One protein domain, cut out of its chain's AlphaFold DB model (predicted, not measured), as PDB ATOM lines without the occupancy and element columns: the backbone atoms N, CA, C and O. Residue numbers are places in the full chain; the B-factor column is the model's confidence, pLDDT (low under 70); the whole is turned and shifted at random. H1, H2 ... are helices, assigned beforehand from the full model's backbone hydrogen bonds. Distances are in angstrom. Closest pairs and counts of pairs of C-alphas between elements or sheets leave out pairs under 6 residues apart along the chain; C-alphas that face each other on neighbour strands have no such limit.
ATOM      1  N   TRP A 172       6.939  59.754 -53.395       96.94
ATOM      2  CA  TRP A 172       7.242  58.688 -52.428       96.94
ATOM      3  C   TRP A 172       8.754  58.450 -52.277       96.94
ATOM      4  O   TRP A 172       9.236  58.303 -51.155       96.94
ATOM      5  N   ARG A 173       9.523  58.529 -53.374       97.81
ATOM      6  CA  ARG A 173      10.991  58.382 -53.361       97.81
ATOM      7  C   ARG A 173      11.679  59.455 -52.522       97.81
ATOM      8  O   ARG A 173      12.502  59.144 -51.668       97.81
ATOM      9  N   ILE A 174      11.293  60.721 -52.694       98.06
ATOM     10  CA  ILE A 174      11.875  61.853 -51.951       98.06
ATOM     11  C   ILE A 174      11.588  61.707 -50.450       98.06
ATOM     12  O   ILE A 174      12.458  61.956 -49.611       98.06
ATOM     13  N   LYS A 175      10.368  61.288 -50.093       98.06
ATOM     14  CA  LYS A 175       9.981  61.053 -48.696       98.06
ATOM     15  C   LYS A 175      10.731  59.865 -48.099       98.06
ATOM     16  O   LYS A 175      11.245  59.984 -46.988       98.06
ATOM     17  N   ALA A 176      10.820  58.751 -48.823       98.12
ATOM     18  CA  ALA A 176      11.543  57.563 -48.387       98.12
ATOM     19  C   ALA A 176      13.030  57.869 -48.159       98.12
ATOM     20  O   ALA A 176      13.530  57.590 -47.067       98.12
ATOM     21  N   ARG A 177      13.688  58.549 -49.111       98.50
ATOM     22  CA  ARG A 177      15.104  58.942 -49.026       98.50
ATOM     23  C   ARG A 177      15.399  59.772 -47.780       98.50
ATOM     24  O   ARG A 177      16.251  59.397 -46.982       98.50
ATOM     25  N   LYS A 178      14.603  60.820 -47.526       98.38
ATOM     26  CA  LYS A 178      14.743  61.660 -46.320       98.38
ATOM     27  C   LYS A 178      14.666  60.857 -45.020       98.38
ATOM     28  O   LYS A 178      15.334  61.200 -44.047       98.38
ATOM     29  N   VAL A 179      13.825  59.821 -44.959       98.25
ATOM     30  CA  VAL A 179      13.708  58.990 -43.751       98.25
ATOM     31  C   VAL A 179      14.861  57.990 -43.644       98.25
ATOM     32  O   VAL A 179      15.351  57.789 -42.533       98.25
ATOM     33  N   ILE A 180      15.304  57.408 -44.763       98.38
ATOM     34  CA  ILE A 180      16.473  56.518 -44.834       98.38
ATOM     35  C   ILE A 180      17.724  57.246 -44.345       98.38
ATOM     36  O   ILE A 180      18.352  56.783 -43.394       98.38
ATOM     37  N   GLU A 181      18.012  58.424 -44.902       98.12
ATOM     38  CA  GLU A 181      19.148  59.267 -44.509       98.12
ATOM     39  C   GLU A 181      19.060  59.656 -43.030       98.12
ATOM     40  O   GLU A 181      19.998  59.452 -42.263       98.12
ATOM     41  N   LYS A 182      17.890  60.139 -42.583       98.19
ATOM     42  CA  LYS A 182      17.681  60.551 -41.189       98.19
ATOM     43  C   LYS A 182      17.900  59.414 -40.185       98.19
ATOM     44  O   LYS A 182      18.284  59.680 -39.047       98.19
ATOM     45  N   LYS A 183      17.586  58.168 -40.552       97.69
ATOM     46  CA  LYS A 183      17.693  57.005 -39.655       97.69
ATOM     47  C   LYS A 183      18.954  56.167 -39.874       97.69
ATOM     48  O   LYS A 183      19.172  55.236 -39.098       97.69
ATOM     49  N   GLY A 184      19.763  56.488 -40.885       97.25
ATOM     50  CA  GLY A 184      20.946  55.712 -41.256       97.25
ATOM     51  C   GLY A 184      20.594  54.265 -41.591       97.25
ATOM     52  O   GLY A 184      21.204  53.337 -41.056       97.25
ATOM     53  N   TRP A 185      19.536  54.062 -42.378       97.50
ATOM     54  CA  TRP A 185      19.206  52.729 -42.877       97.50
ATOM     55  C   TRP A 185      20.039  52.410 -44.108       97.50
ATOM     56  O   TRP A 185      20.140  53.217 -45.021       97.50
ATOM     57  N   SER A 186      20.605  51.213 -44.126       97.50
ATOM     58  CA  SER A 186      21.357  50.669 -45.250       97.50
ATOM     59  C   SER A 186      21.105  49.168 -45.324       97.50
ATOM     60  O   SER A 186      20.765  48.547 -44.312       97.50
ATOM     61  N   LEU A 187      21.283  48.583 -46.511       96.94
ATOM     62  CA  LEU A 187      21.270  47.125 -46.678       96.94
ATOM     63  C   LEU A 187      22.475  46.454 -46.000       96.94
ATOM     64  O   LEU A 187      22.426  45.278 -45.673       96.94
ATOM     65  N   GLU A 188      23.538  47.209 -45.718       94.88
ATOM     66  CA  GLU A 188      24.732  46.703 -45.029       94.88
ATOM     67  C   GLU A 188      24.502  46.425 -43.546       94.88
ATOM     68  O   GLU A 188      25.268  45.703 -42.911       94.88
ATOM     69  N   LYS A 189      23.464  47.031 -42.969       94.25
ATOM     70  CA  LYS A 189      23.131  46.834 -41.569       94.25
ATOM     71  C   LYS A 189      22.335  45.546 -41.424       94.25
ATOM     72  O   LYS A 189      21.164  45.506 -41.799       94.25
ATOM     73  N   GLU A 190      22.942  44.538 -40.801       93.19
ATOM     74  CA  GLU A 190      22.263  43.285 -40.476       93.19
ATOM     75  C   GLU A 190      20.998  43.569 -39.648       93.19
ATOM     76  O   GLU A 190      21.032  44.039 -38.505       93.19
ATOM     77  N   MET A 191      19.842  43.331 -40.265       96.12
ATOM     78  CA  MET A 191      18.532  43.483 -39.651       96.12
ATOM     79  C   MET A 191      17.724  42.218 -39.913       96.12
ATOM     80  O   MET A 191      17.540  41.803 -41.052       96.12
ATOM     81  N   GLY A 192      17.206  41.609 -38.846       95.62
ATOM     82  CA  GLY A 192      16.326  40.449 -38.975       95.62
ATOM     83  C   GLY A 192      14.983  40.803 -39.627       95.62
ATOM     84  O   GLY A 192      14.538  41.955 -39.583       95.62
ATOM     85  N   ARG A 193      14.289  39.790 -40.158       97.50
ATOM     86  CA  ARG A 193      12.969  39.909 -40.812       97.50
ATOM     87  C   ARG A 193      11.962  40.735 -40.002       97.50
ATOM     88  O   ARG A 193      11.298  41.623 -40.537       97.50
ATOM     89  N   SER A 194      11.877  40.488 -38.693       96.88
ATOM     90  CA  SER A 194      10.992  41.223 -37.776       96.88
ATOM     91  C   SER A 194      11.359  42.706 -37.666       96.88
ATOM     92  O   SER A 194      10.478  43.565 -37.681       96.88
ATOM     93  N   THR A 195      12.655  43.021 -37.626       97.12
ATOM     94  CA  THR A 195      13.162  44.397 -37.566       97.12
ATOM     95  C   THR A 195      12.842  45.154 -38.851       97.12
ATOM     96  O   THR A 195      12.337  46.275 -38.774       97.12
ATOM     97  N   TRP A 196      13.056  44.537 -40.018       97.56
ATOM     98  CA  TRP A 196      12.654  45.112 -41.305       97.56
ATOM     99  C   TRP A 196      11.155  45.399 -41.351       97.56
ATOM    100  O   TRP A 196      10.752  46.502 -41.731       97.56
ATOM    101  N   LYS A 197      10.338  44.435 -40.903       97.25
ATOM    102  CA  LYS A 197       8.875  44.547 -40.874       97.25
ATOM    103  C   LYS A 197       8.390  45.694 -39.985       97.25
ATOM    104  O   LYS A 197       7.499  46.436 -40.385       97.25
ATOM    105  N   GLN A 198       8.987  45.847 -38.803       97.38
ATOM    106  CA  GLN A 198       8.551  46.813 -37.791       97.38
ATOM    107  C   GLN A 198       9.124  48.221 -37.976       97.38
ATOM    108  O   GLN A 198       8.455  49.197 -37.643       97.38
ATOM    109  N   LYS A 199      10.373  48.355 -38.444       97.44
ATOM    110  CA  LYS A 199      11.078  49.648 -38.422       97.44
ATOM    111  C   LYS A 199      11.081  50.376 -39.756       97.44
ATOM    112  O   LYS A 199      11.118  51.607 -39.742       97.44
ATOM    113  N   VAL A 200      11.050  49.646 -40.867       97.81
ATOM    114  CA  VAL A 200      11.234  50.189 -42.218       97.81
ATOM    115  C   VAL A 200       9.929  50.024 -42.987       97.81
ATOM    116  O   VAL A 200       9.367  48.940 -42.975       97.81
ATOM    117  N   SER A 201       9.402  51.067 -43.623       97.88
ATOM    118  CA  SER A 201       8.178  50.994 -44.433       97.88
ATOM    119  C   SER A 201       8.435  50.332 -45.791       97.88
ATOM    120  O   SER A 201       9.574  50.269 -46.247       97.88
ATOM    121  N   ASN A 202       7.382  49.874 -46.479       97.62
ATOM    122  CA  ASN A 202       7.521  49.266 -47.811       97.62
ATOM    123  C   ASN A 202       8.162  50.227 -48.830       97.62
ATOM    124  O   ASN A 202       8.998  49.805 -49.616       97.62
ATOM    125  N   GLU A 203       7.822  51.518 -48.792       97.62
ATOM    126  CA  GLU A 203       8.441  52.537 -49.654       97.62
ATOM    127  C   GLU A 203       9.950  52.660 -49.406       97.62
ATOM    128  O   GLU A 203      10.729  52.757 -50.344       97.62
ATOM    129  N   GLN A 204      10.378  52.604 -48.144       98.25
ATOM    130  CA  GLN A 204      11.794  52.685 -47.781       98.25
ATOM    131  C   GLN A 204      12.549  51.414 -48.175       98.25
ATOM    132  O   GLN A 204      13.654  51.501 -48.689       98.25
ATOM    133  N   ARG A 205      11.936  50.240 -47.978       98.19
ATOM    134  CA  ARG A 205      12.483  48.946 -48.406       98.19
ATOM    135  C   ARG A 205      12.707  48.893 -49.918       98.19
ATOM    136  O   ARG A 205      13.763  48.461 -50.360       98.19
ATOM    137  N   LEU A 206      11.741  49.376 -50.696       98.12
ATOM    138  CA  LEU A 206      11.838  49.409 -52.156       98.12
ATOM    139  C   LEU A 206      12.879  50.411 -52.645       98.12
ATOM    140  O   LEU A 206      13.627  50.088 -53.556       98.12
ATOM    141  N   LEU A 207      12.970  51.587 -52.019       98.31
ATOM    142  CA  LEU A 207      14.010  52.550 -52.377       98.31
ATOM    143  C   LEU A 207      15.416  52.027 -52.045       98.31
ATOM    144  O   LEU A 207      16.325  52.239 -52.828       98.31
ATOM    145  N   LEU A 208      15.590  51.303 -50.931       98.25
ATOM    146  CA  LEU A 208      16.873  50.669 -50.600       98.25
ATOM    147  C   LEU A 208      17.301  49.624 -51.639       98.25
ATOM    148  O   LEU A 208      18.487  49.525 -51.920       98.25
ATOM    149  N   LEU A 209      16.357  48.858 -52.196       98.25
ATOM    150  CA  LEU A 209      16.625  47.917 -53.291       98.25
ATOM    151  C   LEU A 209      16.969  48.653 -54.596       98.25
ATOM    152  O   LEU A 209      17.940  48.301 -55.257       98.25
ATOM    153  N   GLU A 210      16.207  49.695 -54.944       98.06
ATOM    154  CA  GLU A 210      16.447  50.519 -56.140       98.06
ATOM    155  C   GLU A 210      17.819  51.219 -56.077       98.06
ATOM    156  O   GLU A 210      18.575  51.166 -57.044       98.06
ATOM    157  N   ASP A 211      18.183  51.801 -54.926       97.81
ATOM    158  CA  ASP A 211      19.487  52.443 -54.697       97.81
ATOM    159  C   ASP A 211      20.657  51.419 -54.708       97.81
ATOM    160  O   ASP A 211      21.802  51.804 -54.936       97.81
ATOM    161  N   ASP A 212      20.390  50.120 -54.502       97.06
ATOM    162  CA  ASP A 212      21.361  49.009 -54.622       97.06
ATOM    163  C   ASP A 212      21.484  48.462 -56.061       97.06
ATOM    164  O   ASP A 212      22.263  47.546 -56.325       97.06
ATOM    165  N   GLY A 213      20.714  49.017 -57.004       97.38
ATOM    166  CA  GLY A 213      20.688  48.590 -58.404       97.38
ATOM    167  C   GLY A 213      19.781  47.387 -58.685       97.38
ATOM    168  O   GLY A 213      19.865  46.806 -59.766       97.38
ATOM    169  N   TYR A 214      18.914  46.996 -57.746       97.88
ATOM    170  CA  TYR A 214      17.944  45.921 -57.949       97.88
ATOM    171  C   TYR A 214      16.705  46.429 -58.706       97.88
ATOM    172  O   TYR A 214      16.113  47.445 -58.334       97.88
ATOM    173  N   ASP A 215      16.265  45.708 -59.745       97.88
ATOM    174  CA  ASP A 215      15.046  46.058 -60.487       97.88
ATOM    175  C   ASP A 215      13.786  45.792 -59.647       97.88
ATOM    176  O   ASP A 215      13.340  44.657 -59.474       97.88
ATOM    177  N   ILE A 216      13.174  46.867 -59.151       97.69
ATOM    178  CA  ILE A 216      11.970  46.805 -58.316       97.69
ATOM    179  C   ILE A 216      10.659  46.736 -59.111       97.69
ATOM    180  O   ILE A 216       9.597  46.713 -58.491       97.69
ATOM    181  N   SER A 217      10.683  46.711 -60.449       96.62
ATOM    182  CA  SER A 217       9.473  46.809 -61.288       96.62
ATOM    183  C   SER A 217       8.411  45.763 -60.930       96.62
ATOM    184  O   SER A 217       7.226  46.082 -60.816       96.62
ATOM    185  N   HIS A 218       8.836  44.530 -60.648       96.06
ATOM    186  CA  HIS A 218       7.951  43.438 -60.233       96.06
ATOM    187  C   HIS A 218       7.411  43.603 -58.798       96.06
ATOM    188  O   HIS A 218       6.317  43.137 -58.490       96.06
ATOM    189  N   LEU A 219       8.124  44.326 -57.929       96.88
ATOM    190  CA  LEU A 219       7.702  44.623 -56.554       96.88
ATOM    191  C   LEU A 219       6.779  45.848 -56.452       96.88
ATOM    192  O   LEU A 219       6.238  46.150 -55.384       96.88
ATOM    193  N   LEU A 220       6.599  46.582 -57.554       95.62
ATOM    194  CA  LEU A 220       5.659  47.700 -57.649       95.62
ATOM    195  C   LEU A 220       4.231  47.253 -58.003       95.62
ATOM    196  O   LEU A 220       3.302  48.067 -57.923       95.62
ATOM    197  N   LEU A 221       4.049  45.979 -58.353       95.12
ATOM    198  CA  LEU A 221       2.754  45.398 -58.683       95.12
ATOM    199  C   LEU A 221       1.792  45.436 -57.489       95.12
ATOM    200  O   LEU A 221       2.170  45.285 -56.322       95.12
ATOM    201  N   LYS A 222       0.509  45.651 -57.780       93.94
ATOM    202  CA  LYS A 222      -0.551  45.599 -56.773       93.94
ATOM    203  C   LYS A 222      -0.670  44.180 -56.210       93.94
ATOM    204  O   LYS A 222      -0.707  43.211 -56.957       93.94
ATOM    205  N   GLY A 223      -0.754  44.074 -54.884       93.50
ATOM    206  CA  GLY A 223      -0.848  42.791 -54.177       93.50
ATOM    207  C   GLY A 223       0.471  42.288 -53.591       93.50
ATOM    208  O   GLY A 223       0.423  41.391 -52.756       93.50
ATOM    209  N   ILE A 224       1.610  42.907 -53.935       96.62
ATOM    210  CA  ILE A 224       2.898  42.572 -53.318       96.62
ATOM    211  C   ILE A 224       2.859  42.894 -51.820       96.62
ATOM    212  O   ILE A 224       2.629  44.029 -51.383       96.62
ATOM    213  N   SER A 225       3.079  41.857 -51.025       96.75
ATOM    214  CA  SER A 225       3.079  41.893 -49.575       96.75
ATOM    215  C   SER A 225       4.386  42.466 -49.026       96.75
ATOM    216  O   SER A 225       5.451  42.431 -49.640       96.75
ATOM    217  N   ALA A 226       4.322  42.976 -47.795       96.62
ATOM    218  CA  ALA A 226       5.514  43.411 -47.075       96.62
ATOM    219  C   ALA A 226       6.541  42.277 -46.905       96.62
ATOM    220  O   ALA A 226       7.737  42.549 -46.898       96.62
ATOM    221  N   ASP A 227       6.069  41.038 -46.744       97.81
ATOM    222  CA  ASP A 227       6.909  39.866 -46.518       97.81
ATOM    223  C   ASP A 227       7.675  39.446 -47.776       97.81
ATOM    224  O   ASP A 227       8.840  39.086 -47.646       97.81
ATOM    225  N   GLU A 228       7.085  39.571 -48.968       98.00
ATOM    226  CA  GLU A 228       7.780  39.323 -50.242       98.00
ATOM    227  C   GLU A 228       8.927  40.314 -50.459       98.00
ATOM    228  O   GLU A 228      10.048  39.904 -50.741       98.00
ATOM    229  N   ILE A 229       8.690  41.609 -50.218       98.19
ATOM    230  CA  ILE A 229       9.744  42.636 -50.321       98.19
ATOM    231  C   ILE A 229      10.881  42.348 -49.327       98.19
ATOM    232  O   ILE A 229      12.050  42.551 -49.642       98.19
ATOM    233  N   ILE A 230      10.555  41.891 -48.110       98.31
ATOM    234  CA  ILE A 230      11.577  41.557 -47.107       98.31
ATOM    235  C   ILE A 230      12.369  40.314 -47.522       98.31
ATOM    236  O   ILE A 230      13.577  40.307 -47.319       98.31
ATOM    237  N   THR A 231      11.727  39.292 -48.093       98.19
ATOM    238  CA  THR A 231      12.436  38.115 -48.618       98.19
ATOM    239  C   THR A 231      13.481  38.537 -49.653       98.19
ATOM    240  O   THR A 231      14.646  38.199 -49.484       98.19
ATOM    241  N   VAL A 232      13.104  39.382 -50.621       98.12
ATOM    242  CA  VAL A 232      14.036  39.904 -51.637       98.12
ATOM    243  C   VAL A 232      15.186  40.702 -51.015       98.12
ATOM    244  O   VAL A 232      16.332  40.572 -51.433       98.12
ATOM    245  N   ILE A 233      14.909  41.511 -49.986       98.06
ATOM    246  CA  ILE A 233      15.964  42.225 -49.251       98.06
ATOM    247  C   ILE A 233      16.961  41.253 -48.626       98.06
ATOM    248  O   ILE A 233      18.161  41.486 -48.724       98.06
ATOM    249  N   LEU A 234      16.483  40.200 -47.962       97.75
ATOM    250  CA  LEU A 234      17.359  39.241 -47.291       97.75
ATOM    251  C   LEU A 234      18.200  38.465 -48.308       97.75
ATOM    252  O   LEU A 234      19.416  38.425 -48.159       97.75
ATOM    253  N   GLU A 235      17.586  37.985 -49.391       97.12
ATOM    254  CA  GLU A 235      18.299  37.330 -50.497       97.12
ATOM    255  C   GLU A 235      19.381  38.239 -51.097       97.12
ATOM    256  O   GLU A 235      20.496  37.796 -51.362       97.12
ATOM    257  N   ARG A 236      19.091  39.535 -51.269       96.50
ATOM    258  CA  ARG A 236      20.064  40.495 -51.800       96.50
ATOM    259  C   ARG A 236      21.207  40.783 -50.825       96.50
ATOM    260  O   ARG A 236      22.346  40.949 -51.258       96.50
ATOM    261  N   VAL A 237      20.918  40.856 -49.527       96.44
ATOM    262  CA  VAL A 237      21.939  41.026 -48.481       96.44
ATOM    263  C   VAL A 237      22.869  39.814 -48.432       96.44
ATOM    264  O   VAL A 237      24.085  40.002 -48.354       96.44
ATOM    265  N   ASP A 238      22.321  38.605 -48.542       95.31
ATOM    266  CA  ASP A 238      23.097  37.364 -48.565       95.31
ATOM    267  C   ASP A 238      23.959  37.279 -49.836       95.31
ATOM    268  O   ASP A 238      25.171  37.103 -49.737       95.31
ATOM    269  N   ALA A 239      23.396  37.575 -51.014       94.56
ATOM    270  CA  ALA A 239      24.160  37.623 -52.266       94.56
ATOM    271  C   ALA A 239      25.351  38.601 -52.196       94.56
ATOM    272  O   ALA A 239      26.459  38.283 -52.623       94.56
ATOM    273  N   ARG A 240      25.163  39.780 -51.585       92.69
ATOM    274  CA  ARG A 240      26.253  40.749 -51.370       92.69
ATOM    275  C   ARG A 240      27.303  40.257 -50.379       92.69
ATOM    276  O   ARG A 240      28.468  40.651 -50.473       92.69
ATOM    277  N   ARG A 241      26.903  39.470 -49.379       92.00
ATOM    278  CA  ARG A 241      27.832  38.864 -48.420       92.00
ATOM    279  C   ARG A 241      28.743  37.877 -49.140       92.00
ATOM    280  O   ARG A 241      29.954  37.939 -48.938       92.00
ATOM    281  N   ASP A 242      28.179  37.071 -50.027       90.81
ATOM    282  CA  ASP A 242      28.926  36.096 -50.816       90.81
ATOM    283  C   ASP A 242      29.862  36.784 -51.814       90.81
ATOM    284  O   ASP A 242      31.046  36.463 -51.858       90.81
ATOM    285  N   GLU A 243      29.399  37.819 -52.524       91.38
ATOM    286  CA  GLU A 243      30.249  38.628 -53.411       91.38
ATOM    287  C   GLU A 243      31.445  39.245 -52.666       91.38
ATOM    288  O   GLU A 243      32.569  39.249 -53.172       91.38
ATOM    289  N   ARG A 244      31.237  39.736 -51.437       90.56
ATOM    290  CA  ARG A 244      32.316  40.279 -50.593       90.56
ATOM    291  C   ARG A 244      33.307  39.210 -50.158       90.56
ATOM    292  O   ARG A 244      34.503  39.488 -50.122       90.56
ATOM    293  N   LEU A 245      32.829  38.014 -49.824       90.38
ATOM    294  CA  LEU A 245      33.691  36.888 -49.473       90.38
ATOM    295  C   LEU A 245      34.509  36.434 -50.686       90.38
ATOM    296  O   LEU A 245      35.721  36.280 -50.572       90.38
ATOM    297  N   ILE A 246      33.882  36.323 -51.858       90.62
ATOM    298  CA  ILE A 246      34.556  35.982 -53.117       90.62
ATOM    299  C   ILE A 246      35.610  37.038 -53.465       90.62
ATOM    300  O   ILE A 246      36.737  36.687 -53.816       90.62
ATOM    301  N   ALA A 247      35.287  38.327 -53.328       89.94
ATOM    302  CA  ALA A 247      36.231  39.414 -53.571       89.94
ATOM    303  C   ALA A 247      37.408  39.393 -52.579       89.94
ATOM    304  O   ALA A 247      38.554  39.577 -52.989       89.94
ATOM    305  N   ALA A 248      37.153  39.118 -51.296       89.31
ATOM    306  CA  ALA A 248      38.197  39.006 -50.278       89.31
ATOM    307  C   ALA A 248      39.140  37.820 -50.542       89.31
ATOM    308  O   ALA A 248      40.357  37.966 -50.443       89.31
ATOM    309  N   VAL A 249      38.590  36.668 -50.934       88.50
ATOM    310  CA  VAL A 249      39.369  35.476 -51.297       88.50
ATOM    311  C   VAL A 249      40.166  35.715 -52.582       88.50
ATOM    312  O   VAL A 249      41.357  35.418 -52.636       88.50
ATOM    313  N   SER A 250      39.557  36.328 -53.599       84.88
ATOM    314  CA  SER A 250      40.229  36.637 -54.871       84.88
ATOM    315  C   SER A 250      41.371  37.644 -54.698       84.88
ATOM    316  O   SER A 250      42.413  37.516 -55.339       84.88
ATOM    317  N   GLY A 251      41.212  38.621 -53.797       79.38
ATOM    318  CA  GLY A 251      42.273  39.567 -53.446       79.38
ATOM    319  C   GLY A 251      43.491  38.899 -52.801       79.38
ATOM    320  O   GLY A 251      44.617  39.344 -53.019       79.38
ATOM    321  N   PHE A 252      43.288  37.796 -52.073       75.94
ATOM    322  CA  PHE A 252      44.372  37.039 -51.447       75.94
ATOM    323  C   PHE A 252      45.269  36.356 -52.492       75.94
ATOM    324  O   PHE A 252      46.491  36.488 -52.444       75.94
ATOM    325  N   TYR A 253      44.670  35.733 -53.512       74.94
ATOM    326  CA  TYR A 253      45.417  35.075 -54.591       74.94
ATOM    327  C   TYR A 253      46.157  36.051 -55.517       74.94
ATOM    328  O   TYR A 253      47.142  35.673 -56.151       74.94
ATOM    329  N   HIS A 254      45.724  37.312 -55.602       64.81
ATOM    330  CA  HIS A 254      46.410  38.303 -56.432       64.81
ATOM    331  C   HIS A 254      47.690  38.855 -55.776       64.81
ATOM    332  O   HIS A 254      48.643  39.190 -56.479       64.81
ATOM    333  N   MET A 255      47.750  38.894 -54.440       58.28
ATOM    334  CA  MET A 255      48.937  39.341 -53.693       58.28
ATOM    335  C   MET A 255      50.069  38.301 -53.705       58.28
ATOM    336  O   MET A 255      51.241  38.666 -53.788       58.28
ATOM    337  N   GLU A 256      49.743  37.006 -53.697       55.84
ATOM    338  CA  GLU A 256      50.744  35.925 -53.662       55.84
ATOM    339  C   GLU A 256      51.479  35.741 -55.009       55.84
ATOM    340  O   GLU A 256      52.642  35.341 -55.056       55.84
ATOM    341  N   GLY A 257      50.851  36.136 -56.124       54.06
ATOM    342  CA  GLY A 257      51.482  36.134 -57.448       54.06
ATOM    343  C   GLY A 257      52.501  37.260 -57.675       54.06
ATOM    344  O   GLY A 257      53.404  37.112 -58.500       54.06
TER     345      GLY A 257
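AT A GLANCE: This is residues 172 to 257 of the 579 residues of the protein "Predicted protein" of Leptosphaeria maculans (strain JN3 / isolate v23.1.3 / race Av1-4-5-6-7-8) (UniProt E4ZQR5). A compact body of short helices packs round the first part of one long helix, H5, whose residues 242 to 257 stick out as a free arm. H3 lies between H1 and H5. The printed part has 86 residues with five named helices, H1 to H5, and no named strand: all helix, loose, radius of gyration of the C-alphas 15.3 A, spans 52 by 27 by 23 A.

IN THESE COORDINATES: H1, residues 172 to 183, begins at C-alpha 172 (7.242, 58.688, -52.428) and is 16.6 A long. H2 is residues 193 to 199, H3 202 to 211, H4 217 to 220. H5, residues 226 to 257, runs 47.7 A to C-alpha 257 (51.482, 36.134, -57.448).

HOW THE PARTS SIT: H1 touches H3, about perpendicular at 87 degrees; the closest C-alphas, of Ala 176 and Gln 204, are 4.9 A apart. With residues 226 to 234 alone, H5 touches H2, closest C-alphas Arg 193 and Ile 230, 6.7 A, a steep tilt of 67 degrees, opposite ways. With 226 to 233 alone it touches H3, closest C-alphas Asn 202 and Ala 226, 6.2 A, a shallow tilt of 27 degrees, the same way. H4 is close but not clearly touching H5, closest C-alphas Leu 219 and Ile 229, 6.9 A. H1 and H5 are apart. Every O i to N i+4 pair is within hydrogen-bond range in H1, H2 and H3, and 26 of 28 in H5; H4 is too short for one.

THE WHOLE: The C-alphas of Lys 222 and Gly 257, the two farthest apart, are 52.9 A apart. The printed part has no cut and no long link. Residues 254 to 257 have pLDDT under 70.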